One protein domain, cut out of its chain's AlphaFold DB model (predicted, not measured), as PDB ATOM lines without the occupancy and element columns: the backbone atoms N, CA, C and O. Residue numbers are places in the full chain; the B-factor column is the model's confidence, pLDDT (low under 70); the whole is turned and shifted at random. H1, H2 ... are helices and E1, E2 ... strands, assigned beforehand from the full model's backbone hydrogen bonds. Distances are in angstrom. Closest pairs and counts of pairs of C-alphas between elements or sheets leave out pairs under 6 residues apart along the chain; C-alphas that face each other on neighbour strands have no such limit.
ATOM      1  N   ASN A 259     178.761 266.726 250.565       79.88
ATOM      2  CA  ASN A 259     178.625 266.194 249.216       79.88
ATOM      3  C   ASN A 259     178.518 264.672 249.283       79.88
ATOM      4  O   ASN A 259     179.475 264.006 249.660       79.88
ATOM      5  N   GLU A 260     177.388 264.110 248.859       78.31
ATOM      6  CA  GLU A 260     177.173 262.657 248.874       78.31
ATOM      7  C   GLU A 260     178.158 261.889 247.981       78.31
ATOM      8  O   GLU A 260     178.488 260.743 248.272       78.31
ATOM      9  N   LYS A 261     178.670 262.514 246.909       81.00
ATOM     10  CA  LYS A 261     179.634 261.877 245.994       81.00
ATOM     11  C   LYS A 261     181.062 261.858 246.540       81.00
ATOM     12  O   LYS A 261     181.854 261.021 246.122       81.00
ATOM     13  N   ASP A 262     181.396 262.793 247.425       83.69
ATOM     14  CA  ASP A 262     182.724 262.928 248.032       83.69
ATOM     15  C   ASP A 262     182.578 263.368 249.500       83.69
ATOM     16  O   ASP A 262     182.865 264.518 249.852       83.69
ATOM     17  N   PRO A 263     182.064 262.476 250.366       84.62
ATOM     18  CA  PRO A 263     181.599 262.849 251.702       84.62
ATOM     19  C   PRO A 263     182.748 263.182 252.665       84.62
ATOM     20  O   PRO A 263     182.552 263.889 253.646       84.62
ATOM     21  N   LEU A 264     183.978 262.745 252.371       85.44
ATOM     22  CA  LEU A 264     185.161 263.029 253.197       85.44
ATOM     23  C   LEU A 264     185.819 264.383 252.875       85.44
ATOM     24  O   LEU A 264     186.766 264.800 253.548       85.44
ATOM     25  N   ASN A 265     185.328 265.107 251.870       86.19
ATOM     26  CA  ASN A 265     185.898 266.375 251.423       86.19
ATOM     27  C   ASN A 265     185.351 267.581 252.203       86.19
ATOM     28  O   ASN A 265     184.718 268.481 251.654       86.19
ATOM     29  N   GLY A 266     185.615 267.584 253.511       88.19
ATOM     30  CA  GLY A 266     185.229 268.652 254.435       88.19
ATOM     31  C   GLY A 266     186.394 269.527 254.913       88.19
ATOM     32  O   GLY A 266     187.448 269.632 254.276       88.19
ATOM     33  N   ILE A 267     186.214 270.121 256.098       90.06
ATOM     34  CA  ILE A 267     187.188 271.014 256.756       90.06
ATOM     35  C   ILE A 267     188.562 270.339 256.884       90.06
ATOM     36  O   ILE A 267     189.581 270.927 256.527       90.06
ATOM     37  N   ILE A 268     188.591 269.089 257.352       91.00
ATOM     38  CA  ILE A 268     189.826 268.330 257.592       91.00
ATOM     39  C   ILE A 268     190.610 268.122 256.290       91.00
ATOM     40  O   ILE A 268     191.811 268.395 256.236       91.00
ATOM     41  N   GLN A 269     189.938 267.708 255.214       89.81
ATOM     42  CA  GLN A 269     190.593 267.486 253.926       89.81
ATOM     43  C   GLN A 269     191.101 268.799 253.315       89.81
ATOM     44  O   GLN A 269     192.181 268.827 252.725       89.81
ATOM     45  N   SER A 270     190.371 269.901 253.497       88.44
ATOM     46  CA  SER A 270     190.837 271.232 253.099       88.44
ATOM     47  C   SER A 270     192.093 271.656 253.862       88.44
ATOM     48  O   SER A 270     193.054 272.137 253.261       88.44
ATOM     49  N   LEU A 271     192.148 271.400 255.173       87.62
ATOM     50  CA  LEU A 271     193.343 271.663 255.979       87.62
ATOM     51  C   LEU A 271     194.548 270.846 255.502       87.62
ATOM     52  O   LEU A 271     195.638 271.406 255.404       87.62
ATOM     53  N   ASN A 272     194.348 269.573 255.151       88.94
ATOM     54  CA  ASN A 272     195.407 268.729 254.592       88.94
ATOM     55  C   ASN A 272     195.912 269.237 253.231       88.94
ATOM     56  O   ASN A 272     197.119 269.271 252.986       88.94
ATOM     57  N   ARG A 273     195.003 269.671 252.343       88.00
ATOM     58  CA  ARG A 273     195.369 270.273 251.047       88.00
ATOM     59  C   ARG A 273     196.160 271.565 251.243       88.00
ATOM     60  O   ARG A 273     197.191 271.743 250.610       88.00
ATOM     61  N   ASN A 274     195.735 272.425 252.168       84.88
ATOM     62  CA  ASN A 274     196.399 273.704 252.431       84.88
ATOM     63  C   ASN A 274     197.827 273.549 252.978       84.88
ATOM     64  O   ASN A 274     198.653 274.436 252.778       84.88
ATOM     65  N   CYS A 275     198.134 272.450 253.676       84.88
ATOM     66  CA  CYS A 275     199.473 272.190 254.213       84.88
ATOM     67  C   CYS A 275     200.285 271.161 253.406       84.88
ATOM     68  O   CYS A 275     201.379 270.784 253.839       84.88
ATOM     69  N   ASN A 276     199.773 270.721 252.246       85.50
ATOM     70  CA  ASN A 276     200.352 269.667 251.409       85.50
ATOM     71  C   ASN A 276     200.751 268.419 252.225       85.50
ATOM     72  O   ASN A 276     201.884 267.938 252.144       85.50
ATOM     73  N   GLY A 277     199.843 267.918 253.067       88.62
ATOM     74  CA  GLY A 277     200.093 266.728 253.881       88.62
ATOM     75  C   GLY A 277     199.125 266.570 255.049       88.62
ATOM     76  O   GLY A 277     198.061 267.172 255.077       88.62
ATOM     77  N   ASN A 278     199.491 265.748 256.034       89.50
ATOM     78  CA  ASN A 278     198.686 265.568 257.241       89.50
ATOM     79  C   ASN A 278     198.764 266.828 258.131       89.50
ATOM     80  O   ASN A 278     199.843 267.222 258.588       89.50
ATOM     81  N   ALA A 279     197.613 267.451 258.401       90.50
ATOM     82  CA  ALA A 279     197.522 268.719 259.120       90.50
ATOM     83  C   ALA A 279     198.058 268.665 260.562       90.50
ATOM     84  O   ALA A 279     198.568 269.677 261.054       90.50
ATOM     85  N   HIS A 280     198.003 267.500 261.215       92.19
ATOM     86  CA  HIS A 280     198.594 267.297 262.537       92.19
ATOM     87  C   HIS A 280     200.123 267.287 262.476       92.19
ATOM     88  O   HIS A 280     200.784 268.037 263.196       92.19
ATOM     89  N   GLN A 281     200.703 266.511 261.555       90.62
ATOM     90  CA  GLN A 281     202.160 266.438 261.379       90.62
ATOM     91  C   GLN A 281     202.765 267.792 260.986       90.62
ATOM     92  O   GLN A 281     203.851 268.156 261.436       90.62
ATOM     93  N   LYS A 282     202.035 268.576 260.185       88.88
ATOM     94  CA  LYS A 282     202.412 269.946 259.804       88.88
ATOM     95  C   LYS A 282     202.130 270.988 260.892       88.88
ATOM     96  O   LYS A 282     202.335 272.174 260.656       88.88
ATOM     97  N   LYS A 283     201.671 270.569 262.078       87.75
ATOM     98  CA  LYS A 283     201.329 271.428 263.223       87.75
ATOM     99  C   LYS A 283     200.273 272.497 262.906       87.75
ATOM    100  O   LYS A 283     200.190 273.479 263.643       87.75
ATOM    101  N   SER A 284     199.450 272.324 261.865       85.50
ATOM    102  CA  SER A 284     198.331 273.239 261.590       85.50
ATOM    103  C   SER A 284     197.151 273.004 262.531       85.50
ATOM    104  O   SER A 284     196.384 273.933 262.752       85.50
ATOM    105  N   VAL A 285     196.988 271.781 263.033       91.75
ATOM    106  CA  VAL A 285     195.998 271.391 264.044       91.75
ATOM    107  C   VAL A 285     196.662 270.437 265.029       91.75
ATOM    108  O   VAL A 285     197.720 269.876 264.730       91.75
ATOM    109  N   VAL A 286     196.070 270.240 266.200       94.12
ATOM    110  CA  VAL A 286     196.484 269.185 267.134       94.12
ATOM    111  C   VAL A 286     195.371 268.155 267.203       94.12
ATOM    112  O   VAL A 286     194.210 268.511 267.314       94.12
ATOM    113  N   ILE A 287     195.721 266.878 267.099       94.94
ATOM    114  CA  ILE A 287     194.782 265.773 267.239       94.94
ATOM    115  C   ILE A 287     195.248 264.989 268.445       94.94
ATOM    116  O   ILE A 287     196.442 264.718 268.594       94.94
ATOM    117  N   SER A 288     194.303 264.676 269.310       95.31
ATOM    118  CA  SER A 288     194.530 263.958 270.553       95.31
ATOM    119  C   SER A 288     193.341 263.058 270.834       95.31
ATOM    120  O   SER A 288     192.251 263.284 270.317       95.31
ATOM    121  N   ALA A 289     193.552 262.053 271.668       96.12
ATOM    122  CA  ALA A 289     192.511 261.148 272.113       96.12
ATOM    123  C   ALA A 289     192.758 260.756 273.571       96.12
ATOM    124  O   ALA A 289     193.868 260.952 274.074       96.12
ATOM    125  N   SER A 290     191.752 260.166 274.217       95.00
ATOM    126  CA  SER A 290     191.877 259.619 275.575       95.00
ATOM    127  C   SER A 290     192.983 258.564 275.665       95.00
ATOM    128  O   SER A 290     193.769 258.554 276.608       95.00
ATOM    129  N   SER A 291     193.081 257.692 274.661       94.00
ATOM    130  CA  SER A 291     194.107 256.658 274.562       94.00
ATOM    131  C   SER A 291     194.266 256.167 273.119       94.00
ATOM    132  O   SER A 291     193.403 256.382 272.273       94.00
ATOM    133  N   ASN A 292     195.384 255.501 272.820       93.31
ATOM    134  CA  ASN A 292     195.654 254.898 271.512       93.31
ATOM    135  C   ASN A 292     195.928 253.404 271.705       93.31
ATOM    136  O   ASN A 292     197.059 253.024 272.002       93.31
ATOM    137  N   LYS A 293     194.896 252.558 271.588       91.19
ATOM    138  CA  LYS A 293     195.072 251.102 271.706       91.19
ATOM    139  C   LYS A 293     195.636 250.508 270.417       91.19
ATOM    140  O   LYS A 293     196.444 249.585 270.479       91.19
ATOM    141  N   PHE A 294     195.226 251.046 269.271       89.31
ATOM    142  CA  PHE A 294     195.697 250.620 267.959       89.31
ATOM    143  C   PHE A 294     195.877 251.819 267.033       89.31
ATOM    144  O   PHE A 294     194.956 252.628 266.900       89.31
ATOM    145  N   ASN A 295     197.052 251.909 266.399       92.69
ATOM    146  CA  ASN A 295     197.501 253.046 265.588       92.69
ATOM    147  C   ASN A 295     197.451 254.398 266.324       92.69
ATOM    148  O   ASN A 295     197.057 254.501 267.486       92.69
ATOM    149  N   ALA A 296     197.908 255.462 265.668       92.81
ATOM    150  CA  ALA A 296     197.862 256.801 266.234       92.81
ATOM    151  C   ALA A 296     196.607 257.555 265.777       92.81
ATOM    152  O   ALA A 296     196.317 257.637 264.583       92.81
ATOM    153  N   CYS A 297     195.901 258.188 266.719       92.88
ATOM    154  CA  CYS A 297     194.658 258.929 266.459       92.88
ATOM    155  C   CYS A 297     194.755 260.003 265.366       92.88
ATOM    156  O   CYS A 297     193.748 260.334 264.751       92.88
ATOM    157  N   TRP A 298     195.938 260.562 265.098       93.06
ATOM    158  CA  TRP A 298     196.136 261.578 264.058       93.06
ATOM    159  C   TRP A 298     196.187 261.009 262.631       93.06
ATOM    160  O   TRP A 298     196.196 261.779 261.669       93.06
ATOM    161  N   GLN A 299     196.229 259.686 262.459       92.19
ATOM    162  CA  GLN A 299     196.220 259.053 261.137       92.19
ATOM    163  C   GLN A 299     194.823 259.072 260.495       92.19
ATOM    164  O   GLN A 299     194.734 259.166 259.272       92.19
ATOM    165  N   VAL A 300     193.753 259.114 261.305       91.31
ATOM    166  CA  VAL A 300     192.340 259.065 260.854       91.31
ATOM    167  C   VAL A 300     191.942 260.208 259.919       91.31
ATOM    168  O   VAL A 300     190.974 260.099 259.179       91.31
ATOM    169  N   ILE A 301     192.684 261.317 259.940       90.69
ATOM    170  CA  ILE A 301     192.404 262.480 259.094       90.69
ATOM    171  C   ILE A 301     192.988 262.365 257.687       90.69
ATOM    172  O   ILE A 301     192.812 263.277 256.883       90.69
ATOM    173  N   ASN A 302     193.728 261.298 257.382       86.56
ATOM    174  CA  ASN A 302     194.284 261.076 256.057       86.56
ATOM    175  C   ASN A 302     193.297 260.270 255.203       86.56
ATOM    176  O   ASN A 302     193.081 259.091 255.454       86.56
ATOM    177  N   SER A 303     192.745 260.888 254.160       79.00
ATOM    178  CA  SER A 303     191.774 260.251 253.255       79.00
ATOM    179  C   SER A 303     192.325 259.038 252.501       79.00
ATOM    180  O   SER A 303     191.556 258.151 252.149       79.00
ATOM    181  N   ASN A 304     193.643 258.974 252.288       82.44
ATOM    182  CA  ASN A 304     194.300 257.847 251.618       82.44
ATOM    183  C   ASN A 304     194.706 256.724 252.585       82.44
ATOM    184  O   ASN A 304     195.350 255.765 252.170       82.44
ATOM    185  N   TRP A 305     194.417 256.869 253.880       86.38
ATOM    186  CA  TRP A 305     194.737 255.854 254.874       86.38
ATOM    187  C   TRP A 305     193.609 254.824 254.955       86.38
ATOM    188  O   TRP A 305     192.435 255.182 255.034       86.38
ATOM    189  N   ASP A 306     193.980 253.546 254.906       84.00
ATOM    190  CA  ASP A 306     193.044 252.417 254.816       84.00
ATOM    191  C   ASP A 306     193.205 251.436 255.984       84.00
ATOM    192  O   ASP A 306     193.162 250.221 255.827       84.00
ATOM    193  N   ASP A 307     193.448 251.986 257.169       88.62
ATOM    194  CA  ASP A 307     193.508 251.237 258.419       88.62
ATOM    195  C   ASP A 307     192.653 251.960 259.472       88.62
ATOM    196  O   ASP A 307     192.110 253.042 259.224       88.62
ATOM    197  N   LYS A 308     192.501 251.357 260.649       89.19
ATOM    198  CA  LYS A 308     191.650 251.859 261.728       89.19
ATOM    199  C   LYS A 308     192.443 252.406 262.900       89.19
ATOM    200  O   LYS A 308     193.609 252.084 263.121       89.19
ATOM    201  N   TRP A 309     191.751 253.195 263.706       93.25
ATOM    202  CA  TRP A 309     192.180 253.596 265.035       93.25
ATOM    203  C   TRP A 309     191.052 253.322 266.025       93.25
ATOM    204  O   TRP A 309     189.883 253.516 265.696       93.25
ATOM    205  N   TYR A 310     191.407 252.902 267.239       91.06
ATOM    206  CA  TYR A 310     190.477 252.845 268.363       91.06
ATOM    207  C   TYR A 310     191.200 253.069 269.694       91.06
ATOM    208  O   TYR A 310     192.393 252.774 269.859       91.06
ATOM    209  N   SER A 311     190.457 253.615 270.652       93.31
ATOM    210  CA  SER A 311     190.905 253.837 272.023       93.31
ATOM    211  C   SER A 311     190.901 252.538 272.835       93.31
ATOM    212  O   SER A 311     190.493 251.468 272.377       93.31
ATOM    213  N   GLN A 312     191.371 252.612 274.076       93.12
ATOM    214  CA  GLN A 312     191.071 251.581 275.063       93.12
ATOM    215  C   GLN A 312     189.564 251.535 275.345       93.12
ATOM    216  O   GLN A 312     188.839 252.499 275.092       93.12
ATOM    217  N   ASN A 313     189.094 250.388 275.838       91.50
ATOM    218  CA  ASN A 313     187.691 250.193 276.190       91.50
ATOM    219  C   ASN A 313     187.412 250.803 277.570       91.50
ATOM    220  O   ASN A 313     187.228 250.085 278.551       91.50
ATOM    221  N   GLU A 314     187.471 252.128 277.631       93.69
ATOM    222  CA  GLU A 314     187.237 252.924 278.830       93.69
ATOM    223  C   GLU A 314     186.039 253.843 278.615       93.69
ATOM    224  O   GLU A 314     185.866 254.435 277.539       93.69
ATOM    225  N   GLU A 315     185.217 253.974 279.653       92.38
ATOM    226  CA  GLU A 315     184.083 254.888 279.652       92.38
ATOM    227  C   GLU A 315     184.557 256.336 279.460       92.38
ATOM    228  O   GLU A 315     185.556 256.764 280.032       92.38
ATOM    229  N   GLY A 316     183.847 257.092 278.619       89.38
ATOM    230  CA  GLY A 316     184.219 258.474 278.307       89.38
ATOM    231  C   GLY A 316     185.420 258.612 277.365       89.38
ATOM    232  O   GLY A 316     186.016 259.685 277.300       89.38
ATOM    233  N   SER A 317     185.787 257.557 276.628       94.19
ATOM    234  CA  SER A 317     186.813 257.655 275.586       94.19
ATOM    235  C   SER A 317     186.454 258.696 274.523       94.19
ATOM    236  O   SER A 317     185.314 258.768 274.068       94.19
ATOM    237  N   TRP A 318     187.443 259.489 274.106       94.94
ATOM    238  CA  TRP A 318     187.234 260.629 273.215       94.94
ATOM    239  C   TRP A 318     188.341 260.758 272.171       94.94
ATOM    240  O   TRP A 318     189.475 260.318 272.369       94.94
ATOM    241  N   TRP A 319     188.001 261.417 271.066       95.56
ATOM    242  CA  TRP A 319     188.913 261.878 270.024       95.56
ATOM    243  C   TRP A 319     188.626 263.356 269.765       95.56
ATOM    244  O   TRP A 319     187.468 263.750 269.653       95.56
ATOM    245  N   MET A 320     189.667 264.180 269.695       95.00
ATOM    246  CA  MET A 320     189.547 265.632 269.598       95.00
ATOM    247  C   MET A 320     190.511 266.185 268.556       95.00
ATOM    248  O   MET A 320     191.695 265.840 268.537       95.00
ATOM    249  N   ILE A 321     190.005 267.128 267.764       94.50
ATOM    250  CA  ILE A 321     190.791 268.013 266.911       94.50
ATOM    251  C   ILE A 321     190.752 269.441 267.472       94.50
ATOM    252  O   ILE A 321     189.695 270.032 267.649       94.50
ATOM    253  N   ASP A 322     191.927 269.990 267.753       92.94
ATOM    254  CA  ASP A 322     192.145 271.371 268.165       92.94
ATOM    255  C   ASP A 322     192.639 272.182 266.959       92.94
ATOM    256  O   ASP A 322     193.742 271.962 266.432       92.94
ATOM    257  N   PHE A 323     191.799 273.115 266.515       89.94
ATOM    258  CA  PHE A 323     192.044 273.978 265.362       89.94
ATOM    259  C   PHE A 323     192.999 275.150 265.650       89.94
ATOM    260  O   PHE A 323     193.325 275.903 264.725       89.94
ATOM    261  N   LYS A 324     193.520 275.265 266.882       86.38
ATOM    262  CA  LYS A 324     194.434 276.319 267.338       86.38
ATOM    263  C   LYS A 324     193.836 277.716 267.141       86.38
ATOM    264  O   LYS A 324     192.799 278.025 267.707       86.38
ATOM    265  N   ASP A 325     194.475 278.542 266.315       77.44
ATOM    266  CA  ASP A 325     194.084 279.931 266.060       77.44
ATOM    267  C   ASP A 325     192.895 280.044 265.091       77.44
ATOM    268  O   ASP A 325     192.472 281.144 264.741       77.44
ATOM    269  N   LYS A 326     192.380 278.912 264.593       81.62
ATOM    270  CA  LYS A 326     191.249 278.867 263.665       81.62
ATOM    271  C   LYS A 326     189.983 278.477 264.411       81.62
ATOM    272  O   LYS A 326     189.986 277.545 265.208       81.62
ATOM    273  N   LYS A 327     188.888 279.134 264.050       83.00
ATOM    274  CA  LYS A 327     187.536 278.792 264.486       83.00
ATOM    275  C   LYS A 327     186.820 277.961 263.430       83.00
ATOM    276  O   LYS A 327     187.016 278.176 262.229       83.00
ATOM    277  N   ALA A 328     185.992 277.022 263.871       85.88
ATOM    278  CA  ALA A 328     185.236 276.143 262.993       85.88
ATOM    279  C   ALA A 328     183.794 276.028 263.488       85.88
ATOM    280  O   ALA A 328     183.547 275.620 264.616       85.88
ATOM    281  N   ALA A 329     182.850 276.346 262.606       87.44
ATOM    282  CA  ALA A 329     181.443 276.031 262.801       87.44
ATOM    283  C   ALA A 329     181.122 274.722 262.073       87.44
ATOM    284  O   ALA A 329     181.496 274.549 260.909       87.44
ATOM    285  N   VAL A 330     180.432 273.810 262.751       89.31
ATOM    286  CA  VAL A 330     180.068 272.488 262.238       89.31
ATOM    287  C   VAL A 330     178.562 272.455 262.000       89.31
ATOM    288  O   VAL A 330     177.784 272.786 262.887       89.31
ATOM    289  N   ASN A 331     178.148 272.071 260.795       89.31
ATOM    290  CA  ASN A 331     176.748 271.794 260.429       89.31
ATOM    291  C   ASN A 331     176.529 270.333 260.001       89.31
ATOM    292  O   ASN A 331     175.438 269.943 259.586       89.31
ATOM    293  N   GLY A 332     177.582 269.527 260.070       91.62
ATOM    294  CA  GLY A 332     177.534 268.101 259.839       91.62
ATOM    295  C   GLY A 332     178.924 267.497 259.782       91.62
ATOM    296  O   GLY A 332     179.938 268.200 259.739       91.62
ATOM    297  N   TYR A 333     178.962 266.175 259.817       93.06
ATOM    298  CA  TYR A 333     180.189 265.396 259.868       93.06
ATOM    299  C   TYR A 333     179.996 264.054 259.172       93.06
ATOM    300  O   TYR A 333     178.877 263.570 259.007       93.06
ATOM    301  N   THR A 334     181.110 263.446 258.779       93.00
ATOM    302  CA  THR A 334     181.128 262.166 258.074       93.00
ATOM    303  C   THR A 334     182.062 261.212 258.796       93.00
ATOM    304  O   THR A 334     183.184 261.583 259.139       93.00
ATOM    305  N   ILE A 335     181.601 259.981 259.012       92.69
ATOM    306  CA  ILE A 335     182.376 258.909 259.639       92.69
ATOM    307  C   ILE A 335     182.513 257.759 258.642       92.69
ATOM    308  O   ILE A 335     181.524 257.333 258.043       92.69
ATOM    309  N   LYS A 336     183.745 257.259 258.485       91.00
ATOM    310  CA  LYS A 336     184.065 256.035 257.741       91.00
ATOM    311  C   LYS A 336     184.368 254.910 258.733       91.00
ATOM    312  O   LYS A 336     185.113 255.132 259.685       91.00
ATOM    313  N   THR A 337     183.811 253.725 258.511       90.62
ATOM    314  CA  THR A 337     184.100 252.532 259.316       90.62
ATOM    315  C   THR A 337     185.281 251.732 258.784       90.62
ATOM    316  O   THR A 337     185.712 251.891 257.641       90.62
ATOM    317  N   ASP A 338     185.801 250.859 259.644       86.56
ATOM    318  CA  ASP A 338     186.854 249.909 259.303       86.56
ATOM    319  C   ASP A 338     186.370 248.838 258.306       86.56
ATOM    320  O   ASP A 338     185.177 248.629 258.069       86.56
ATOM    321  N   ASN A 339     187.324 248.090 257.765       87.19
ATOM    322  CA  ASN A 339     187.151 246.979 256.848       87.19
ATOM    323  C   ASN A 339     186.541 245.706 257.495       87.19
ATOM    324  O   ASN A 339     186.472 244.650 256.856       87.19
ATOM    325  N   CYS A 340     186.121 245.774 258.760       87.44
ATOM    326  CA  CYS A 340     185.486 244.676 259.488       87.44
ATOM    327  C   CYS A 340     183.997 244.519 259.136       87.44
ATOM    328  O   CYS A 340     183.306 245.481 258.802       87.44
ATOM    329  N   GLY A 341     183.491 243.285 259.225       90.56
ATOM    330  CA  GLY A 341     182.085 242.970 258.956       90.56
ATOM    331  C   GLY A 341     181.114 243.574 259.983       90.56
ATOM    332  O   GLY A 341     181.545 244.241 260.927       90.56
ATOM    333  N   PRO A 342     179.801 243.350 259.813       90.38
ATOM    334  CA  PRO A 342     178.803 243.739 260.806       90.38
ATOM    335  C   PRO A 342     179.119 243.174 262.201       90.38
ATOM    336  O   PRO A 342     179.802 242.161 262.337       90.38
ATOM    337  N   ASP A 343     178.634 243.862 263.228       87.56
ATOM    338  CA  ASP A 343     178.734 243.532 264.655       87.56
ATOM    339  C   ASP A 343     180.160 243.463 265.223       87.56
ATOM    340  O   ASP A 343     180.379 242.967 266.326       87.56
ATOM    341  N   SER A 344     181.121 244.024 264.488       87.69
ATOM    342  CA  SER A 344     182.487 244.281 264.958       87.69
ATOM    343  C   SER A 344     182.572 245.582 265.780       87.69
ATOM    344  O   SER A 344     181.550 246.138 266.189       87.69
ATOM    345  N   ASP A 345     183.790 246.090 266.002       85.88
ATOM    346  CA  ASP A 345     184.102 247.292 266.800       85.88
ATOM    347  C   ASP A 345     183.678 248.627 266.131       85.88
ATOM    348  O   ASP A 345     184.423 249.608 266.125       85.88
ATOM    349  N   HIS A 346     182.487 248.674 265.526       90.06
ATOM    350  CA  HIS A 346     181.932 249.868 264.882       90.06
ATOM    351  C   HIS A 346     181.252 250.796 265.895       90.06
ATOM    352  O   HIS A 346     180.648 250.350 266.875       90.06
ATOM    353  N   LEU A 347     181.290 252.105 265.631       90.75
ATOM    354  CA  LEU A 347     180.602 253.113 266.442       90.75
ATOM    355  C   LEU A 347     179.077 252.905 266.418       90.75
ATOM    356  O   LEU A 347     178.456 252.929 265.357       90.75
ATOM    357  N   LYS A 348     178.476 252.750 267.606       92.06
ATOM    358  CA  LYS A 348     177.015 252.617 267.801       92.06
ATOM    359  C   LYS A 348     176.372 253.832 268.463       92.06
ATOM    360  O   LYS A 348     175.229 254.159 268.160       92.06
ATOM    361  N   SER A 349     177.093 254.488 269.367       93.50
ATOM    362  CA  SER A 349     176.621 255.664 270.100       93.50
ATOM    363  C   SER A 349     177.782 256.626 270.304       93.50
ATOM    364  O   SER A 349     178.879 256.181 270.641       93.50
ATOM    365  N   TRP A 350     177.556 257.921 270.102       94.62
ATOM    366  CA  TRP A 350     178.573 258.954 270.306       94.62
ATOM    367  C   TRP A 350     177.945 260.338 270.486       94.62
ATOM    368  O   TRP A 350     176.778 260.565 270.164       94.62
ATOM    369  N   LYS A 351     178.757 261.268 270.989       95.56
ATOM    370  CA  LYS A 351     178.445 262.693 271.103       95.56
ATOM    371  C   LYS A 351     179.477 263.494 270.322       95.56
ATOM    372  O   LYS A 351     180.659 263.153 270.344       95.56
ATOM    373  N   ILE A 352     179.028 264.549 269.656       95.06
ATOM    374  CA  ILE A 352     179.890 265.579 269.080       95.06
ATOM    375  C   ILE A 352     179.744 266.821 269.944       95.06
ATOM    376  O   ILE A 352     178.635 267.320 270.138       95.06
ATOM    377  N   GLU A 353     180.861 267.319 270.459       94.44
ATOM    378  CA  GLU A 353     180.911 268.481 271.341       94.44
ATOM    379  C   GLU A 353     181.913 269.512 270.806       94.44
ATOM    380  O   GLU A 353     182.899 269.159 270.155       94.44
ATOM    381  N   GLY A 354     181.661 270.794 271.076       92.56
ATOM    382  CA  GLY A 354     182.542 271.904 270.712       92.56
ATOM    383  C   GLY A 354     182.939 272.742 271.922       92.56
ATOM    384  O   GLY A 354     182.140 272.940 272.837       92.56
ATOM    385  N   SER A 355     184.172 273.253 271.926       90.00
ATOM    386  CA  SER A 355     184.685 274.123 272.986       90.00
ATOM    387  C   SER A 355     185.663 275.159 272.441       90.00
ATOM    388  O   SER A 355     186.563 274.820 271.676       90.00
ATOM    389  N   ASN A 356     185.538 276.398 272.924       86.56
ATOM    390  CA  ASN A 356     186.473 277.490 272.633       86.56
ATOM    391  C   ASN A 356     187.530 277.692 273.735       86.56
ATOM    392  O   ASN A 356     188.434 278.506 273.579       86.56
ATOM    393  N   ASN A 357     187.435 276.967 274.858       84.75
ATOM    394  CA  ASN A 357     188.340 277.131 276.004       84.75
ATOM    395  C   ASN A 357     188.840 275.808 276.615       84.75
ATOM    396  O   ASN A 357     189.555 275.839 277.614       84.75
ATOM    397  N   LYS A 358     188.468 274.657 276.036       84.69
ATOM    398  CA  LYS A 358     188.777 273.289 276.504       84.69
ATOM    399  C   LYS A 358     188.244 272.935 277.898       84.69
ATOM    400  O   LYS A 358     188.548 271.860 278.405       84.69
ATOM    401  N   ILE A 359     187.456 273.816 278.507       85.19
ATOM    402  CA  ILE A 359     186.879 273.646 279.846       85.19
ATOM    403  C   ILE A 359     185.369 273.445 279.719       85.19
ATOM    404  O   ILE A 359     184.821 272.481 280.240       85.19
ATOM    405  N   ASN A 360     184.708 274.339 278.986       85.75
ATOM    406  CA  ASN A 360     183.274 274.312 278.744       85.75
ATOM    407  C   ASN A 360     183.016 273.674 277.383       85.75
ATOM    408  O   ASN A 360     183.482 274.188 276.364       85.75
ATOM    409  N   TRP A 361     182.270 272.577 277.378       91.69
ATOM    410  CA  TRP A 361     181.918 271.823 276.180       91.69
ATOM    411  C   TRP A 361     180.418 271.937 275.923       91.69
ATOM    412  O   TRP A 361     179.608 271.810 276.841       91.69
ATOM    413  N   HIS A 362     180.054 272.208 274.674       91.50
ATOM    414  CA  HIS A 362     178.671 272.323 274.230       91.50
ATOM    415  C   HIS A 362     178.330 271.154 273.315       91.50
ATOM    416  O   HIS A 362     179.048 270.901 272.348       91.50
ATOM    417  N   LEU A 363     177.223 270.467 273.600       93.69
ATOM    418  CA  LEU A 363     176.717 269.384 272.762       93.69
ATOM    419  C   LEU A 363     176.235 269.938 271.413       93.69
ATOM    420  O   LEU A 363     175.368 270.810 271.378       93.69
ATOM    421  N   ILE A 364     176.796 269.422 270.319       93.62
ATOM    422  CA  ILE A 364     176.441 269.771 268.934       93.62
ATOM    423  C   ILE A 364     175.503 268.714 268.347       93.62
ATOM    424  O   ILE A 364     174.500 269.060 267.725       93.62
ATOM    425  N   ASP A 365     175.825 267.433 268.541       95.25
ATOM    426  CA  ASP A 365     175.014 266.304 268.076       95.25
ATOM    427  C   ASP A 365     175.171 265.083 268.992       95.25
ATOM    428  O   ASP A 365     176.199 264.912 269.654       95.25
ATOM    429  N   GLU A 366     174.162 264.216 269.010       95.44
ATOM    430  CA  GLU A 366     174.173 262.960 269.756       95.44
ATOM    431  C   GLU A 366     173.500 261.847 268.946       95.44
ATOM    432  O   GLU A 366     172.346 261.961 268.541       95.44
ATOM    433  N   GLN A 367     174.209 260.733 268.772       95.25
ATOM    434  CA  GLN A 367     173.689 259.524 268.138       95.25
ATOM    435  C   GLN A 367     173.628 258.402 269.175       95.25
ATOM    436  O   GLN A 367     174.603 258.152 269.888       95.25
ATOM    437  N   LYS A 368     172.482 257.713 269.267       94.50
ATOM    438  CA  LYS A 368     172.255 256.615 270.222       94.50
ATOM    439  C   LYS A 368     171.838 255.345 269.500       94.50
ATOM    440  O   LYS A 368     170.830 255.346 268.803       94.50
ATOM    441  N   ASN A 369     172.572 254.264 269.747       92.12
ATOM    442  CA  ASN A 369     172.281 252.908 269.281       92.12
ATOM    443  C   ASN A 369     171.932 252.846 267.786       92.12
ATOM    444  O   ASN A 369     170.970 252.193 267.386       92.12
ATOM    445  N   THR A 370     172.704 253.549 266.959       92.50
ATOM    446  CA  THR A 370     172.519 253.538 265.510       92.50
ATOM    447  C   THR A 370     173.196 252.328 264.872       92.50
ATOM    448  O   THR A 370     174.244 251.859 265.317       92.50
ATOM    449  N   HIS A 371     172.593 251.834 263.792       91.81
ATOM    450  CA  HIS A 371     173.120 250.738 262.976       91.81
ATOM    451  C   HIS A 371     173.706 251.222 261.642       91.81
ATOM    452  O   HIS A 371     174.185 250.410 260.856       91.81
ATOM    453  N   VAL A 372     173.697 252.536 261.386       92.81
ATOM    454  CA  VAL A 372     174.134 253.136 260.112       92.81
ATOM    455  C   VAL A 372     175.604 252.828 259.799       92.81
ATOM    456  O   VAL A 372     175.976 252.693 258.639       92.81
ATOM    457  N   LEU A 373     176.432 252.677 260.832       91.88
ATOM    458  CA  LEU A 373     177.857 252.363 260.718       91.88
ATOM    459  C   LEU A 373     178.155 250.857 260.876       91.88
ATOM    460  O   LEU A 373     179.314 250.473 260.971       91.88
ATOM    461  N   ASN A 374     177.144 249.977 260.911       92.31
ATOM    462  CA  ASN A 374     177.338 248.548 261.186       92.31
ATOM    463  C   ASN A 374     177.757 247.741 259.946       92.31
ATOM    464  O   ASN A 374     177.015 246.885 259.459       92.31
ATOM    465  N   GLY A 375     178.944 248.008 259.409       91.81
ATOM    466  CA  GLY A 375     179.433 247.286 258.243       91.81
ATOM    467  C   GLY A 375     180.801 247.733 257.755       91.81
ATOM    468  O   GLY A 375     181.384 248.700 258.240       91.81
ATOM    469  N   LYS A 376     181.295 246.998 256.761       90.56
ATOM    470  CA  LYS A 376     182.634 247.135 256.188       90.56
ATOM    471  C   LYS A 376     182.740 248.366 255.291       90.56
ATOM    472  O   LYS A 376     182.008 248.458 254.307       90.56
ATOM    473  N   ASN A 377     183.700 249.248 255.587       88.31
ATOM    474  CA  ASN A 377     184.022 250.447 254.799       88.31
ATOM    475  C   ASN A 377     182.809 251.346 254.498       88.31
ATOM    476  O   ASN A 377     182.748 251.988 253.445       88.31
ATOM    477  N   LEU A 378     181.832 251.385 255.403       90.50
ATOM    478  CA  LEU A 378     180.681 252.266 255.277       90.50
ATOM    479  C   LEU A 378     181.114 253.704 255.530       90.50
ATOM    480  O   LEU A 378     181.947 253.974 256.390       90.50
ATOM    481  N   CYS A 379     180.527 254.631 254.784       89.94
ATOM    482  CA  CYS A 379     180.735 256.057 254.960       89.94
ATOM    483  C   CYS A 379     179.365 256.711 255.096       89.94
ATOM    484  O   CYS A 379     178.555 256.641 254.173       89.94
ATOM    485  N   ALA A 380     179.096 257.310 256.252       91.69
ATOM    486  CA  ALA A 380     177.820 257.952 256.533       91.69
ATOM    487  C   ALA A 380     178.035 259.402 256.947       91.69
ATOM    488  O   ALA A 380     178.968 259.712 257.692       91.69
ATOM    489  N   SER A 381     177.161 260.277 256.453       92.06
ATOM    490  CA  SER A 381     177.158 261.702 256.777       92.06
ATOM    491  C   SER A 381     175.948 262.035 257.637       92.06
ATOM    492  O   SER A 381     174.844 261.566 257.369       92.06
ATOM    493  N   PHE A 382     176.163 262.861 258.651       91.81
ATOM    494  CA  PHE A 382     175.167 263.275 259.626       91.81
ATOM    495  C   PHE A 382     175.076 264.800 259.605       91.81
ATOM    496  O   PHE A 382     176.093 265.488 259.685       91.81
ATOM    497  N   THR A 383     173.865 265.333 259.466       90.94
ATOM    498  CA  THR A 383     173.587 266.776 259.511       90.94
ATOM    499  C   THR A 383     173.214 267.197 260.925       90.94
ATOM    500  O   THR A 383     172.394 266.534 261.556       90.94
ATOM    501  N   CYS A 384     173.743 268.325 261.392       87.94
ATOM    502  CA  CYS A 384     173.420 268.899 262.697       87.94
ATOM    503  C   CYS A 384     173.100 270.396 262.580       87.94
ATOM    504  O   CYS A 384     173.350 271.029 261.549       87.94
ATOM    505  N   ASN A 385     172.553 270.981 263.648       85.62
ATOM    506  CA  ASN A 385     172.390 272.432 263.719       85.62
ATOM    507  C   ASN A 385     173.766 273.104 263.637       85.62
ATOM    508  O   ASN A 385     174.730 272.621 264.228       85.62
ATOM    509  N   LEU A 386     173.850 274.212 262.894       83.56
ATOM    510  CA  LEU A 386     175.097 274.955 262.735       83.56
ATOM    511  C   LEU A 386     175.591 275.428 264.107       83.56
ATOM    512  O   LEU A 386     174.933 276.242 264.754       83.56
ATOM    513  N   SER A 387     176.750 274.929 264.533       83.19
ATOM    514  CA  SER A 387     177.379 275.356 265.779       83.19
ATOM    515  C   SER A 387     177.915 276.784 265.665       83.19
ATOM    516  O   SER A 387     178.274 277.251 264.579       83.19
ATOM    517  N   HIS A 388     178.014 277.482 266.795       72.06
ATOM    518  CA  HIS A 388     178.731 278.752 266.832       72.06
ATOM    519  C   HIS A 388     180.246 278.509 266.691       72.06
ATOM    520  O   HIS A 388     180.745 277.552 267.291       72.06
ATOM    521  N   PRO A 389     180.950 279.309 265.867       60.59
ATOM    522  CA  PRO A 389     182.392 279.188 265.657       60.59
ATOM    523  C   PRO A 389     183.240 279.602 266.864       60.59
ATOM    524  O   PRO A 389     182.790 280.423 267.700       60.59
TER     525      PRO A 389
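This is residues 259 to 389 of the 389 residues of the protein "F5/8 type C domain containing protein" of Tritrichomonas foetus (UniProt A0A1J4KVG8). What is the shape? Little regular structure: antiparallel pairs E1-E2 and E4-E5 lie side by side, E3-E6 lies over E4-E5 without touching it, and short H2 packs on E1, with H1 beyond. What is printed? The 131 residues, mixed class, hold H1 E1 H2 E2 E3 E4 E5 E6. They are compact, radius of gyration of the C-alphas 14.6 A, spanning 39 by 31 by 31 A.

Where are the helices? H1 is residues 267 to 274, from C-alpha (187.188, 271.014, 256.756); H2 is 297 to 301. And the strands? E1 is 286 to 289, E2 319 to 322, E3 332 to 336, E4 350 to 354, E5 362 to 367, 15.0 A from first to last C-alpha, and E6 379 to 383, ending at C-alpha (173.587, 266.776, 259.511).

How do the helices stand? H1 and H2 are close but not clearly touching, closest C-alphas Ile 268 and Ile 301, 6.6 A. Every O i to N i+4 pair is within hydrogen-bond range in H1; H2 has 0 of 1, and 0 of 2 for i+3. Which N and O pair? Within hydrogen-bond range are N 286 and O 322 across E1 and E2, 2.9 A; N 333 and O 382 across E3 and E6, 3.0 A; and N 350 and O 367 across the hairpin E4 and E5, 3.0 A.

Any cut? The printed part has no cut; long links are H1-E1, H2-E2, E3-E4 and E5-E6. Where is confidence low? Residue 389 is under 70.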